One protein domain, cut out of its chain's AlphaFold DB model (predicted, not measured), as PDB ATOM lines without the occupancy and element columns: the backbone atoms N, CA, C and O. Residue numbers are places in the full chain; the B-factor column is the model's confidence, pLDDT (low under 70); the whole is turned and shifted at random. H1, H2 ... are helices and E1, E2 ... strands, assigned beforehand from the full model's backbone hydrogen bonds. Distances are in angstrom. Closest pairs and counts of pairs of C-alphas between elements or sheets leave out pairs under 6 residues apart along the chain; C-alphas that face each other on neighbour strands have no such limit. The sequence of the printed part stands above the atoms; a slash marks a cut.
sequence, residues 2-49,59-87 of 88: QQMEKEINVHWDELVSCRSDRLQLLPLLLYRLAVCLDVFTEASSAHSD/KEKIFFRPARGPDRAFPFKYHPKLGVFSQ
ATOM      1  N   GLN A   2      73.068 236.535 247.559       87.25
ATOM      2  CA  GLN A   2      73.172 235.058 247.518       87.25
ATOM      3  C   GLN A   2      73.275 234.440 246.108       87.25
ATOM      4  O   GLN A   2      73.971 233.453 245.905       87.25
ATOM      5  N   GLN A   3      72.593 235.013 245.112       88.31
ATOM      6  CA  GLN A   3      72.689 234.544 243.722       88.31
ATOM      7  C   GLN A   3      74.085 234.780 243.124       88.31
ATOM      8  O   GLN A   3      74.627 233.892 242.479       88.31
ATOM      9  N   MET A   4      74.696 235.934 243.405       91.75
ATOM     10  CA  MET A   4      76.053 236.254 242.960       91.75
ATOM     11  C   MET A   4      77.086 235.364 243.662       91.75
ATOM     12  O   MET A   4      78.010 234.874 243.028       91.75
ATOM     13  N   GLU A   5      76.887 235.057 244.946       93.19
ATOM     14  CA  GLU A   5      77.729 234.090 245.663       93.19
ATOM     15  C   GLU A   5      77.680 232.695 245.029       93.19
ATOM     16  O   GLU A   5      78.715 232.042 244.922       93.19
ATOM     17  N   LYS A   6      76.509 232.237 244.561       93.50
ATOM     18  CA  LYS A   6      76.390 230.957 243.843       93.50
ATOM     19  C   LYS A   6      77.154 230.966 242.514       93.50
ATOM     20  O   LYS A   6      77.815 229.979 242.201       93.50
ATOM     21  N   GLU A   7      77.131 232.067 241.764       93.81
ATOM     22  CA  GLU A   7      77.889 232.193 240.505       93.81
ATOM     23  C   GLU A   7      79.398 232.039 240.676       93.81
ATOM     24  O   GLU A   7      80.080 231.516 239.789       93.81
ATOM     25  N   ILE A   8      79.913 232.498 241.817       94.50
ATOM     26  CA  ILE A   8      81.334 232.428 242.143       94.50
ATOM     27  C   ILE A   8      81.670 231.092 242.805       94.50
ATOM     28  O   ILE A   8      82.603 230.429 242.382       94.50
ATOM     29  N   ASN A   9      80.915 230.662 243.814       94.31
ATOM     30  CA  ASN A   9      81.306 229.527 244.655       94.31
ATOM     31  C   ASN A   9      80.833 228.172 244.120       94.31
ATOM     32  O   ASN A   9      81.484 227.161 244.373       94.31
ATOM     33  N   VAL A  10      79.701 228.125 243.409       95.50
ATOM     34  CA  VAL A  10      79.114 226.871 242.901       95.50
ATOM     35  C   VAL A  10      79.486 226.646 241.441       95.50
ATOM     36  O   VAL A  10      79.814 225.525 241.074       95.50
ATOM     37  N   HIS A  11      79.471 227.701 240.624       94.00
ATOM     38  CA  HIS A  11      79.646 227.604 239.169       94.00
ATOM     39  C   HIS A  11      81.055 227.964 238.678       94.00
ATOM     40  O   HIS A  11      81.237 228.270 237.499       94.00
ATOM     41  N   TRP A  12      82.061 227.985 239.560       93.25
ATOM     42  CA  TRP A  12      83.437 228.375 239.215       93.25
ATOM     43  C   TRP A  12      84.070 227.504 238.127       93.25
ATOM     44  O   TRP A  12      84.955 227.965 237.409       93.25
ATOM     45  N   ASP A  13      83.645 226.251 238.011       93.19
ATOM     46  CA  ASP A  13      84.158 225.277 237.054       93.19
ATOM     47  C   ASP A  13      83.919 225.717 235.606       93.19
ATOM     48  O   ASP A  13      84.768 225.492 234.747       93.19
ATOM     49  N   GLU A  14      82.839 226.458 235.353       92.25
ATOM     50  CA  GLU A  14      82.544 227.070 234.054       92.25
ATOM     51  C   GLU A  14      83.602 228.106 233.610       92.25
ATOM     52  O   GLU A  14      83.653 228.455 232.432       92.25
ATOM     53  N   LEU A  15      84.436 228.622 234.525       88.88
ATOM     54  CA  LEU A  15      85.551 229.529 234.199       88.88
ATOM     55  C   LEU A  15      86.799 228.790 233.716       88.88
ATOM     56  O   LEU A  15      87.705 229.411 233.167       88.88
ATOM     57  N   VAL A  16      86.876 227.484 233.956       91.44
ATOM     58  CA  VAL A  16      88.089 226.698 233.766       91.44
ATOM     59  C   VAL A  16      87.889 225.774 232.575       91.44
ATOM     60  O   VAL A  16      87.274 224.718 232.689       91.44
ATOM     61  N   SER A  17      88.451 226.145 231.427       87.81
ATOM     62  CA  SER A  17      88.411 225.306 230.222       87.81
ATOM     63  C   SER A  17      89.677 224.467 230.063       87.81
ATOM     64  O   SER A  17      89.648 223.397 229.456       87.81
ATOM     65  N   CYS A  18      90.800 224.920 230.623       89.81
ATOM     66  CA  CYS A  18      92.073 224.219 230.543       89.81
ATOM     67  C   CYS A  18      92.872 224.284 231.855       89.81
ATOM     68  O   CYS A  18      92.515 224.960 232.820       89.81
ATOM     69  N   ARG A  19      93.975 223.527 231.922       86.62
ATOM     70  CA  ARG A  19      94.779 223.398 233.150       86.62
ATOM     71  C   ARG A  19      95.418 224.722 233.587       86.62
ATOM     72  O   ARG A  19      95.555 224.931 234.790       86.62
ATOM     73  N   SER A  20      95.800 225.594 232.653       87.81
ATOM     74  CA  SER A  20      96.370 226.912 232.969       87.81
ATOM     75  C   SER A  20      95.366 227.833 233.658       87.81
ATOM     76  O   SER A  20      95.757 228.562 234.565       87.81
ATOM     77  N   ASP A  21      94.076 227.724 233.333       88.44
ATOM     78  CA  ASP A  21      93.022 228.550 233.939       88.44
ATOM     79  C   ASP A  21      92.880 228.268 235.439       88.44
ATOM     80  O   ASP A  21      92.619 229.174 236.227       88.44
ATOM     81  N   ARG A  22      93.144 227.026 235.878       88.81
ATOM     82  CA  ARG A  22      93.144 226.675 237.310       88.81
ATOM     83  C   ARG A  22      94.189 227.449 238.107       88.81
ATOM     84  O   ARG A  22      93.953 227.745 239.274       88.81
ATOM     85  N   LEU A  23      95.327 227.779 237.496       92.25
ATOM     86  CA  LEU A  23      96.371 228.581 238.144       92.25
ATOM     87  C   LEU A  23      95.963 230.056 238.257       92.25
ATOM     88  O   LEU A  23      96.485 230.775 239.103       92.25
ATOM     89  N   GLN A  24      95.011 230.494 237.431       94.25
ATOM     90  CA  GLN A  24      94.463 231.848 237.398       94.25
ATOM     91  C   GLN A  24      93.024 231.906 237.933       94.25
ATOM     92  O   GLN A  24      92.297 232.862 237.663       94.25
ATOM     93  N   LEU A  25      92.614 230.910 238.730       94.06
ATOM     94  CA  LEU A  25      91.235 230.786 239.198       94.06
ATOM     95  C   LEU A  25      90.772 232.023 239.977       94.06
ATOM     96  O   LEU A  25      89.683 232.527 239.729       94.06
ATOM     97  N   LEU A  26      91.600 232.550 240.885       95.50
ATOM     98  CA  LEU A  26      91.240 233.733 241.671       95.50
ATOM     99  C   LEU A  26      90.985 234.973 240.783       95.50
ATOM    100  O   LEU A  26      89.910 235.558 240.910       95.50
ATOM    101  N   PRO A  27      91.889 235.362 239.859       95.94
ATOM    102  CA  PRO A  27      91.601 236.404 238.873       95.94
ATOM    103  C   PRO A  27      90.308 236.180 238.078       95.94
ATOM    104  O   PRO A  27      89.535 237.119 237.906       95.94
ATOM    105  N   LEU A  28      90.042 234.949 237.630       95.06
ATOM    106  CA  LEU A  28      88.828 234.621 236.875       95.06
ATOM    107  C   LEU A  28      87.559 234.789 237.723       95.06
ATOM    108  O   LEU A  28      86.549 235.296 237.234       95.06
ATOM    109  N   LEU A  29      87.615 234.411 239.002       95.69
ATOM    110  CA  LEU A  29      86.515 234.601 239.947       95.69
ATOM    111  C   LEU A  29      86.263 236.083 240.231       95.69
ATOM    112  O   LEU A  29      85.110 236.510 240.234       95.69
ATOM    113  N   LEU A  30      87.319 236.882 240.412       96.50
ATOM    114  CA  LEU A  30      87.195 238.331 240.587       96.50
ATOM    115  C   LEU A  30      86.627 239.007 239.335       96.50
ATOM    116  O   LEU A  30      85.758 239.869 239.450       96.50
ATOM    117  N   TYR A  31      87.060 238.579 238.148       95.31
ATOM    118  CA  TYR A  31      86.498 239.050 236.884       95.31
ATOM    119  C   TYR A  31      85.003 238.729 236.785       95.31
ATOM    120  O   TYR A  31      84.197 239.620 236.525       95.31
ATOM    121  N   ARG A  32      84.601 237.483 237.064       94.88
ATOM    122  CA  ARG A  32      83.182 237.097 237.067       94.88
ATOM    123  C   ARG A  32      82.376 237.891 238.093       94.88
ATOM    124  O   ARG A  32      81.249 238.278 237.795       94.88
ATOM    125  N   LEU A  33      82.934 238.145 239.275       95.62
ATOM    126  CA  LEU A  33      82.288 238.946 240.312       95.62
ATOM    127  C   LEU A  33      82.048 240.383 239.840       95.62
ATOM    128  O   LEU A  33      80.945 240.894 240.021       95.62
ATOM    129  N   ALA A  34      83.043 241.006 239.202       95.94
ATOM    130  CA  ALA A  34      82.906 242.340 238.621       95.94
ATOM    131  C   ALA A  34      81.800 242.372 237.554       95.94
ATOM    132  O   ALA A  34      80.899 243.199 237.633       95.94
ATOM    133  N   VAL A  35      81.783 241.397 236.640       93.56
ATOM    134  CA  VAL A  35      80.731 241.283 235.616       93.56
ATOM    135  C   VAL A  35      79.341 241.103 236.240       93.56
ATOM    136  O   VAL A  35      78.377 241.729 235.807       93.56
ATOM    137  N   CYS A  36      79.205 240.267 237.274       92.75
ATOM    138  CA  CYS A  36      77.925 240.105 237.969       92.75
ATOM    139  C   CYS A  36      77.483 241.401 238.665       92.75
ATOM    140  O   CYS A  36      76.286 241.689 238.711       92.75
ATOM    141  N   LEU A  37      78.427 242.183 239.193       92.62
ATOM    142  CA  LEU A  37      78.144 243.482 239.796       92.62
ATOM    143  C   LEU A  37      77.651 244.490 238.749       92.62
ATOM    144  O   LEU A  37      76.660 245.178 239.001       92.62
ATOM    145  N   ASP A  38      78.268 244.526 237.567       91.00
ATOM    146  CA  ASP A  38      77.818 245.356 236.443       91.00
ATOM    147  C   ASP A  38      76.376 244.996 236.058       91.00
ATOM    148  O   ASP A  38      75.492 245.850 236.079       91.00
ATOM    149  N   VAL A  39      76.087 243.704 235.857       88.31
ATOM    150  CA  VAL A  39      74.723 243.225 235.569       88.31
ATOM    151  C   VAL A  39      73.745 243.620 236.674       88.31
ATOM    152  O   VAL A  39      72.644 244.086 236.384       88.31
ATOM    153  N   PHE A  40      74.113 243.447 237.944       87.69
ATOM    154  CA  PHE A  40      73.249 243.787 239.074       87.69
ATOM    155  C   PHE A  40      72.937 245.285 239.132       87.69
ATOM    156  O   PHE A  40      71.784 245.663 239.347       87.69
ATOM    157  N   THR A  41      73.945 246.139 238.955       86.31
ATOM    158  CA  THR A  41      73.789 247.599 239.007       86.31
ATOM    159  C   THR A  41      72.967 248.109 237.829       86.31
ATOM    160  O   THR A  41      72.010 248.856 238.045       86.31
ATOM    161  N   GLU A  42      73.235 247.634 236.613       83.69
ATOM    162  CA  GLU A  42      72.446 247.962 235.423       83.69
ATOM    163  C   GLU A  42      70.991 247.511 235.584       83.69
ATOM    164  O   GLU A  42      70.063 248.308 235.427       83.69
ATOM    165  N   ALA A  43      70.776 246.258 235.984       79.38
ATOM    166  CA  ALA A  43      69.451 245.687 236.190       79.38
ATOM    167  C   ALA A  43      68.657 246.396 237.296       79.38
ATOM    168  O   ALA A  43      67.451 246.609 237.154       79.38
ATOM    169  N   SER A  44      69.321 246.773 238.391       77.38
ATOM    170  CA  SER A  44      68.703 247.514 239.495       77.38
ATOM    171  C   SER A  44      68.370 248.947 239.088       77.38
ATOM    172  O   SER A  44      67.308 249.454 239.448       77.38
ATOM    173  N   SER A  45      69.227 249.586 238.287       69.62
ATOM    174  CA  SER A  45      68.979 250.929 237.757       69.62
ATOM    175  C   SER A  45      67.775 250.955 236.809       69.62
ATOM    176  O   SER A  45      66.939 251.850 236.912       69.62
ATOM    177  N   ALA A  46      67.598 249.919 235.982       64.44
ATOM    178  CA  ALA A  46      66.426 249.750 235.119       64.44
ATOM    179  C   ALA A  46      65.120 249.486 235.899       64.44
ATOM    180  O   ALA A  46      64.030 249.553 235.333       64.44
ATOM    181  N   HIS A  47      65.217 249.171 237.195       60.62
ATOM    182  CA  HIS A  47      64.086 249.034 238.113       60.62
ATOM    183  C   HIS A  47      63.829 250.288 238.960       60.62
ATOM    184  O   HIS A  47      62.887 250.291 239.753       60.62
ATOM    185  N   SER A  48      64.635 251.346 238.798       55.91
ATOM    186  CA  SER A  48      64.380 252.626 239.457       55.91
ATOM    187  C   SER A  48      63.102 253.273 238.908       55.91
ATOM    188  O   SER A  48      62.825 253.250 237.711       55.91
ATOM    189  N   ASP A  49      62.297 253.769 239.842       52.84
ATOM    190  CA  ASP A  49      60.899 254.174 239.707       52.84
ATOM    191  C   ASP A  49      60.613 255.017 238.441       52.84
ATOM    192  O   ASP A  49      61.262 256.053 238.253       52.84
ATOM    193  N   LYS A  59      65.494 256.884 226.023       50.62
ATOM    194  CA  LYS A  59      64.259 256.253 225.513       50.62
ATOM    195  C   LYS A  59      64.477 255.101 224.516       50.62
ATOM    196  O   LYS A  59      63.521 254.422 224.165       50.62
ATOM    197  N   GLU A  60      65.708 254.872 224.072       49.97
ATOM    198  CA  GLU A  60      66.073 253.850 223.086       49.97
ATOM    199  C   GLU A  60      66.524 252.518 223.710       49.97
ATOM    200  O   GLU A  60      66.695 251.531 222.995       49.97
ATOM    201  N   LYS A  61      66.708 252.443 225.035       47.78
ATOM    202  CA  LYS A  61      67.159 251.214 225.707       47.78
ATOM    203  C   LYS A  61      65.971 250.423 226.262       47.78
ATOM    204  O   LYS A  61      65.463 250.706 227.343       47.78
ATOM    205  N   ILE A  62      65.521 249.420 225.507       48.03
ATOM    206  CA  ILE A  62      64.490 248.462 225.938       48.03
ATOM    207  C   ILE A  62      65.130 247.454 226.902       48.03
ATOM    208  O   ILE A  62      65.920 246.610 226.486       48.03
ATOM    209  N   PHE A  63      64.770 247.507 228.185       50.75
ATOM    210  CA  PHE A  63      65.197 246.510 229.169       50.75
ATOM    211  C   PHE A  63      64.144 245.398 229.288       50.75
ATOM    212  O   PHE A  63      63.050 245.601 229.819       50.75
ATOM    213  N   PHE A  64      64.464 244.193 228.807       53.78
ATOM    214  CA  PHE A  64      63.704 242.988 229.153       53.78
ATOM    215  C   PHE A  64      63.759 242.815 230.674       53.78
ATOM    216  O   PHE A  64      64.849 242.863 231.231       53.78
ATOM    217  N   ARG A  65      62.603 242.636 231.339       60.62
ATOM    218  CA  ARG A  65      62.473 242.574 232.813       60.62
ATOM    219  C   ARG A  65      63.718 241.965 233.493       60.62
ATOM    220  O   ARG A  65      63.903 240.751 233.361       60.62
ATOM    221  N   PRO A  66      64.536 242.777 234.196       64.62
ATOM    222  CA  PRO A  66      65.869 242.364 234.638       64.62
ATOM    223  C   PRO A  66      65.864 241.294 235.729       64.62
ATOM    224  O   PRO A  66      66.866 240.628 235.934       64.62
ATOM    225  N   ALA A  67      64.736 241.115 236.418       68.38
ATOM    226  CA  ALA A  67      64.554 240.114 237.454       68.38
ATOM    227  C   ALA A  67      63.336 239.230 237.146       68.38
ATOM    228  O   ALA A  67      62.278 239.747 236.762       68.38
ATOM    229  N   ARG A  68      63.459 237.902 237.291       68.69
ATOM    230  CA  ARG A  68      62.387 236.932 236.979       68.69
ATOM    231  C   ARG A  68      62.207 235.878 238.079       68.69
ATOM    232  O   ARG A  68      63.102 235.644 238.881       68.69
ATOM    233  N   GLY A  69      61.034 235.240 238.092       74.62
ATOM    234  CA  GLY A  69      60.683 234.191 239.056       74.62
ATOM    235  C   GLY A  69      60.317 234.712 240.457       74.62
ATOM    236  O   GLY A  69      60.375 235.921 240.696       74.62
ATOM    237  N   PRO A  70      59.929 233.811 241.381       76.31
ATOM    238  CA  PRO A  70      59.547 234.167 242.753       76.31
ATOM    239  C   PRO A  70      60.657 234.910 243.505       76.31
ATOM    240  O   PRO A  70      60.389 235.881 244.208       76.31
ATOM    241  N   ASP A  71      61.908 234.516 243.256       78.31
ATOM    242  CA  ASP A  71      63.095 235.068 243.914       78.31
ATOM    243  C   ASP A  71      63.609 236.358 243.265       78.31
ATOM    244  O   ASP A  71      64.648 236.881 243.676       78.31
ATOM    245  N   ARG A  72      62.918 236.861 242.227       77.38
ATOM    246  CA  ARG A  72      63.335 238.030 241.435       77.38
ATOM    247  C   ARG A  72      64.813 237.930 241.033       77.38
ATOM    248  O   ARG A  72      65.594 238.851 241.258       77.38
ATOM    249  N   ALA A  73      65.198 236.787 240.470       82.31
ATOM    250  CA  ALA A  73      66.588 236.486 240.176       82.31
ATOM    251  C   ALA A  73      67.128 237.308 239.008       82.31
ATOM    252  O   ALA A  73      66.422 237.530 238.021       82.31
ATOM    253  N   PHE A  74      68.378 237.758 239.127       86.69
ATOM    254  CA  PHE A  74      69.077 238.499 238.080       86.69
ATOM    255  C   PHE A  74      69.778 237.540 237.102       86.69
ATOM    256  O   PHE A  74      70.230 236.465 237.505       86.69
ATOM    257  N   PRO A  75      69.889 237.903 235.812       88.12
ATOM    258  CA  PRO A  75      70.458 237.042 234.788       88.12
ATOM    259  C   PRO A  75      71.990 237.062 234.844       88.12
ATOM    260  O   PRO A  75      72.634 237.751 234.064       88.12
ATOM    261  N   PHE A  76      72.602 236.319 235.762       91.19
ATOM    262  CA  PHE A  76      74.065 236.303 235.881       91.19
ATOM    263  C   PHE A  76      74.767 235.313 234.938       91.19
ATOM    264  O   PHE A  76      75.976 235.418 234.727       91.19
ATOM    265  N   LYS A  77      74.036 234.386 234.305       91.38
ATOM    266  CA  LYS A  77      74.633 233.395 233.402       91.38
ATOM    267  C   LYS A  77      74.948 234.004 232.038       91.38
ATOM    268  O   LYS A  77      74.034 234.253 231.247       91.38
ATOM    269  N   TYR A  78      76.237 234.173 231.748       89.88
ATOM    270  CA  TYR A  78      76.733 234.654 230.459       89.88
ATOM    271  C   TYR A  78      76.901 233.518 229.441       89.88
ATOM    272  O   TYR A  78      77.459 232.468 229.757       89.88
ATOM    273  N   HIS A  79      76.460 233.743 228.201       88.19
ATOM    274  CA  HIS A  79      76.654 232.827 227.071       88.19
ATOM    275  C   HIS A  79      77.636 233.428 226.058       88.19
ATOM    276  O   HIS A  79      77.200 234.188 225.189       88.19
ATOM    277  N   PRO A  80      78.932 233.059 226.079       85.00
ATOM    278  CA  PRO A  80      79.948 233.687 225.227       85.00
ATOM    279  C   PRO A  80      79.654 233.600 223.727       85.00
ATOM    280  O   PRO A  80      79.914 234.540 222.987       85.00
ATOM    281  N   LYS A  81      79.058 232.489 223.270       88.69
ATOM    282  CA  LYS A  81      78.706 232.287 221.853       88.69
ATOM    283  C   LYS A  81      77.586 233.206 221.365       88.69
ATOM    284  O   LYS A  81      77.491 233.458 220.171       88.69
ATOM    285  N   LEU A  82      76.716 233.638 222.275       89.00
ATOM    286  CA  LEU A  82      75.547 234.459 221.967       89.00
ATOM    287  C   LEU A  82      75.741 235.919 222.394       89.00
ATOM    288  O   LEU A  82      74.990 236.778 221.953       89.00
ATOM    289  N   GLY A  83      76.719 236.200 223.259       87.12
ATOM    290  CA  GLY A  83      76.975 237.534 223.792       87.12
ATOM    291  C   GLY A  83      75.879 238.048 224.728       87.12
ATOM    292  O   GLY A  83      75.744 239.256 224.885       87.12
ATOM    293  N   VAL A  84      75.083 237.159 225.335       86.75
ATOM    294  CA  VAL A  84      73.922 237.540 226.158       86.75
ATOM    295  C   VAL A  84      73.975 236.958 227.563       86.75
ATOM    296  O   VAL A  84      74.497 235.864 227.794       86.75
ATOM    297  N   PHE A  85      73.358 237.687 228.488       88.75
ATOM    298  CA  PHE A  85      73.062 237.237 229.841       88.75
ATOM    299  C   PHE A  85      71.677 236.591 229.910       88.75
ATOM    300  O   PHE A  85      70.726 237.037 229.268       88.75
ATOM    301  N   SER A  86      71.557 235.532 230.703       88.19
ATOM    302  CA  SER A  86      70.322 234.767 230.872       88.19
ATOM    303  C   SER A  86      70.079 234.404 232.333       88.19
ATOM    304  O   SER A  86      70.994 234.436 233.157       88.19
ATOM    305  N   GLN A  87      68.830 234.054 232.641       87.31
ATOM    306  CA  GLN A  87      68.475 233.464 233.929       87.31
ATOM    307  C   GLN A  87      69.153 232.099 234.082       87.31
ATOM    308  O   GLN A  87      69.325 231.380 233.091       87.31
TER     309      GLN A  87
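AT A GLANCE: This is residues 2 to 49 and 59 to 87 of the 88 residues of the protein "THO complex subunit 5" of Portunus trituberculatus (UniProt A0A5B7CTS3). One long helix, H4, makes most of the length; H1 runs back side by side with part of it, H2 packs on its first residues, and H3 sits at the turn into it. A small hairpin of two antiparallel strands, E1 and E2, follows the long loop of residues 59 to 76. The 77 printed residues hold four named helices, then two named strands, and the class is mostly helix. The whole is only just loose, close to compact, with a radius of gyration of the C-alphas of 13.9 A, and elongated, spanning 45 by 26 by 18 A.

HOW THE PARTS SIT: Start with H1, residues 2 to 9, which touches residues 29 to 36 of H4, residues 25 to 45; their closest C-alphas, of Ile 8 and Leu 29, are 6.0 A apart. They run opposite ways at a shallow tilt of 21 degrees. H2, residues 12 to 15, touches H4, its closest C-alphas being those of Leu 15 and Leu 28, 6.6 A apart. H3, residues 19 to 23, is close to H4 but not clearly touching, with C-alphas 21 and 28 at 7.9 A. In H1 and H4 every O i to N i+4 pair is within hydrogen-bond range; H3 has 0 of 1, but 2 of 2 O i to N i+3 pairs, and H2 is too short for an i+4 pair. Look next at the hairpin of E1, residues 77 to 79, and E2, residues 84 to 86: N 79 and O 84 are 2.9 A apart, N 86 and O 77 2.8 A. H4 and E2 are only just apart, at 8.5 A between closest C-alphas.

IN THESE COORDINATES: Find C-alpha 2 at (73.172, 235.058, 247.518), where H1 begins; it is 10.2 A long. H4 runs 30.1 A from C-alpha 25 at (91.235, 230.786, 239.198) to C-alpha 45. E2 ends at C-alpha 86, (70.322, 234.767, 230.872).

THE WHOLE: The C-alphas of Arg 19 and Asp 49 are farthest apart, at 46.2 A. Residues 50 to 58 are not printed, and C-alphas 49 and 59 stand 14.7 A apart across this cut, in the link from H4 to E1. The links printed whole are tight. The model's pLDDT is under 70 at residues 45 to 49 and 59 to 68.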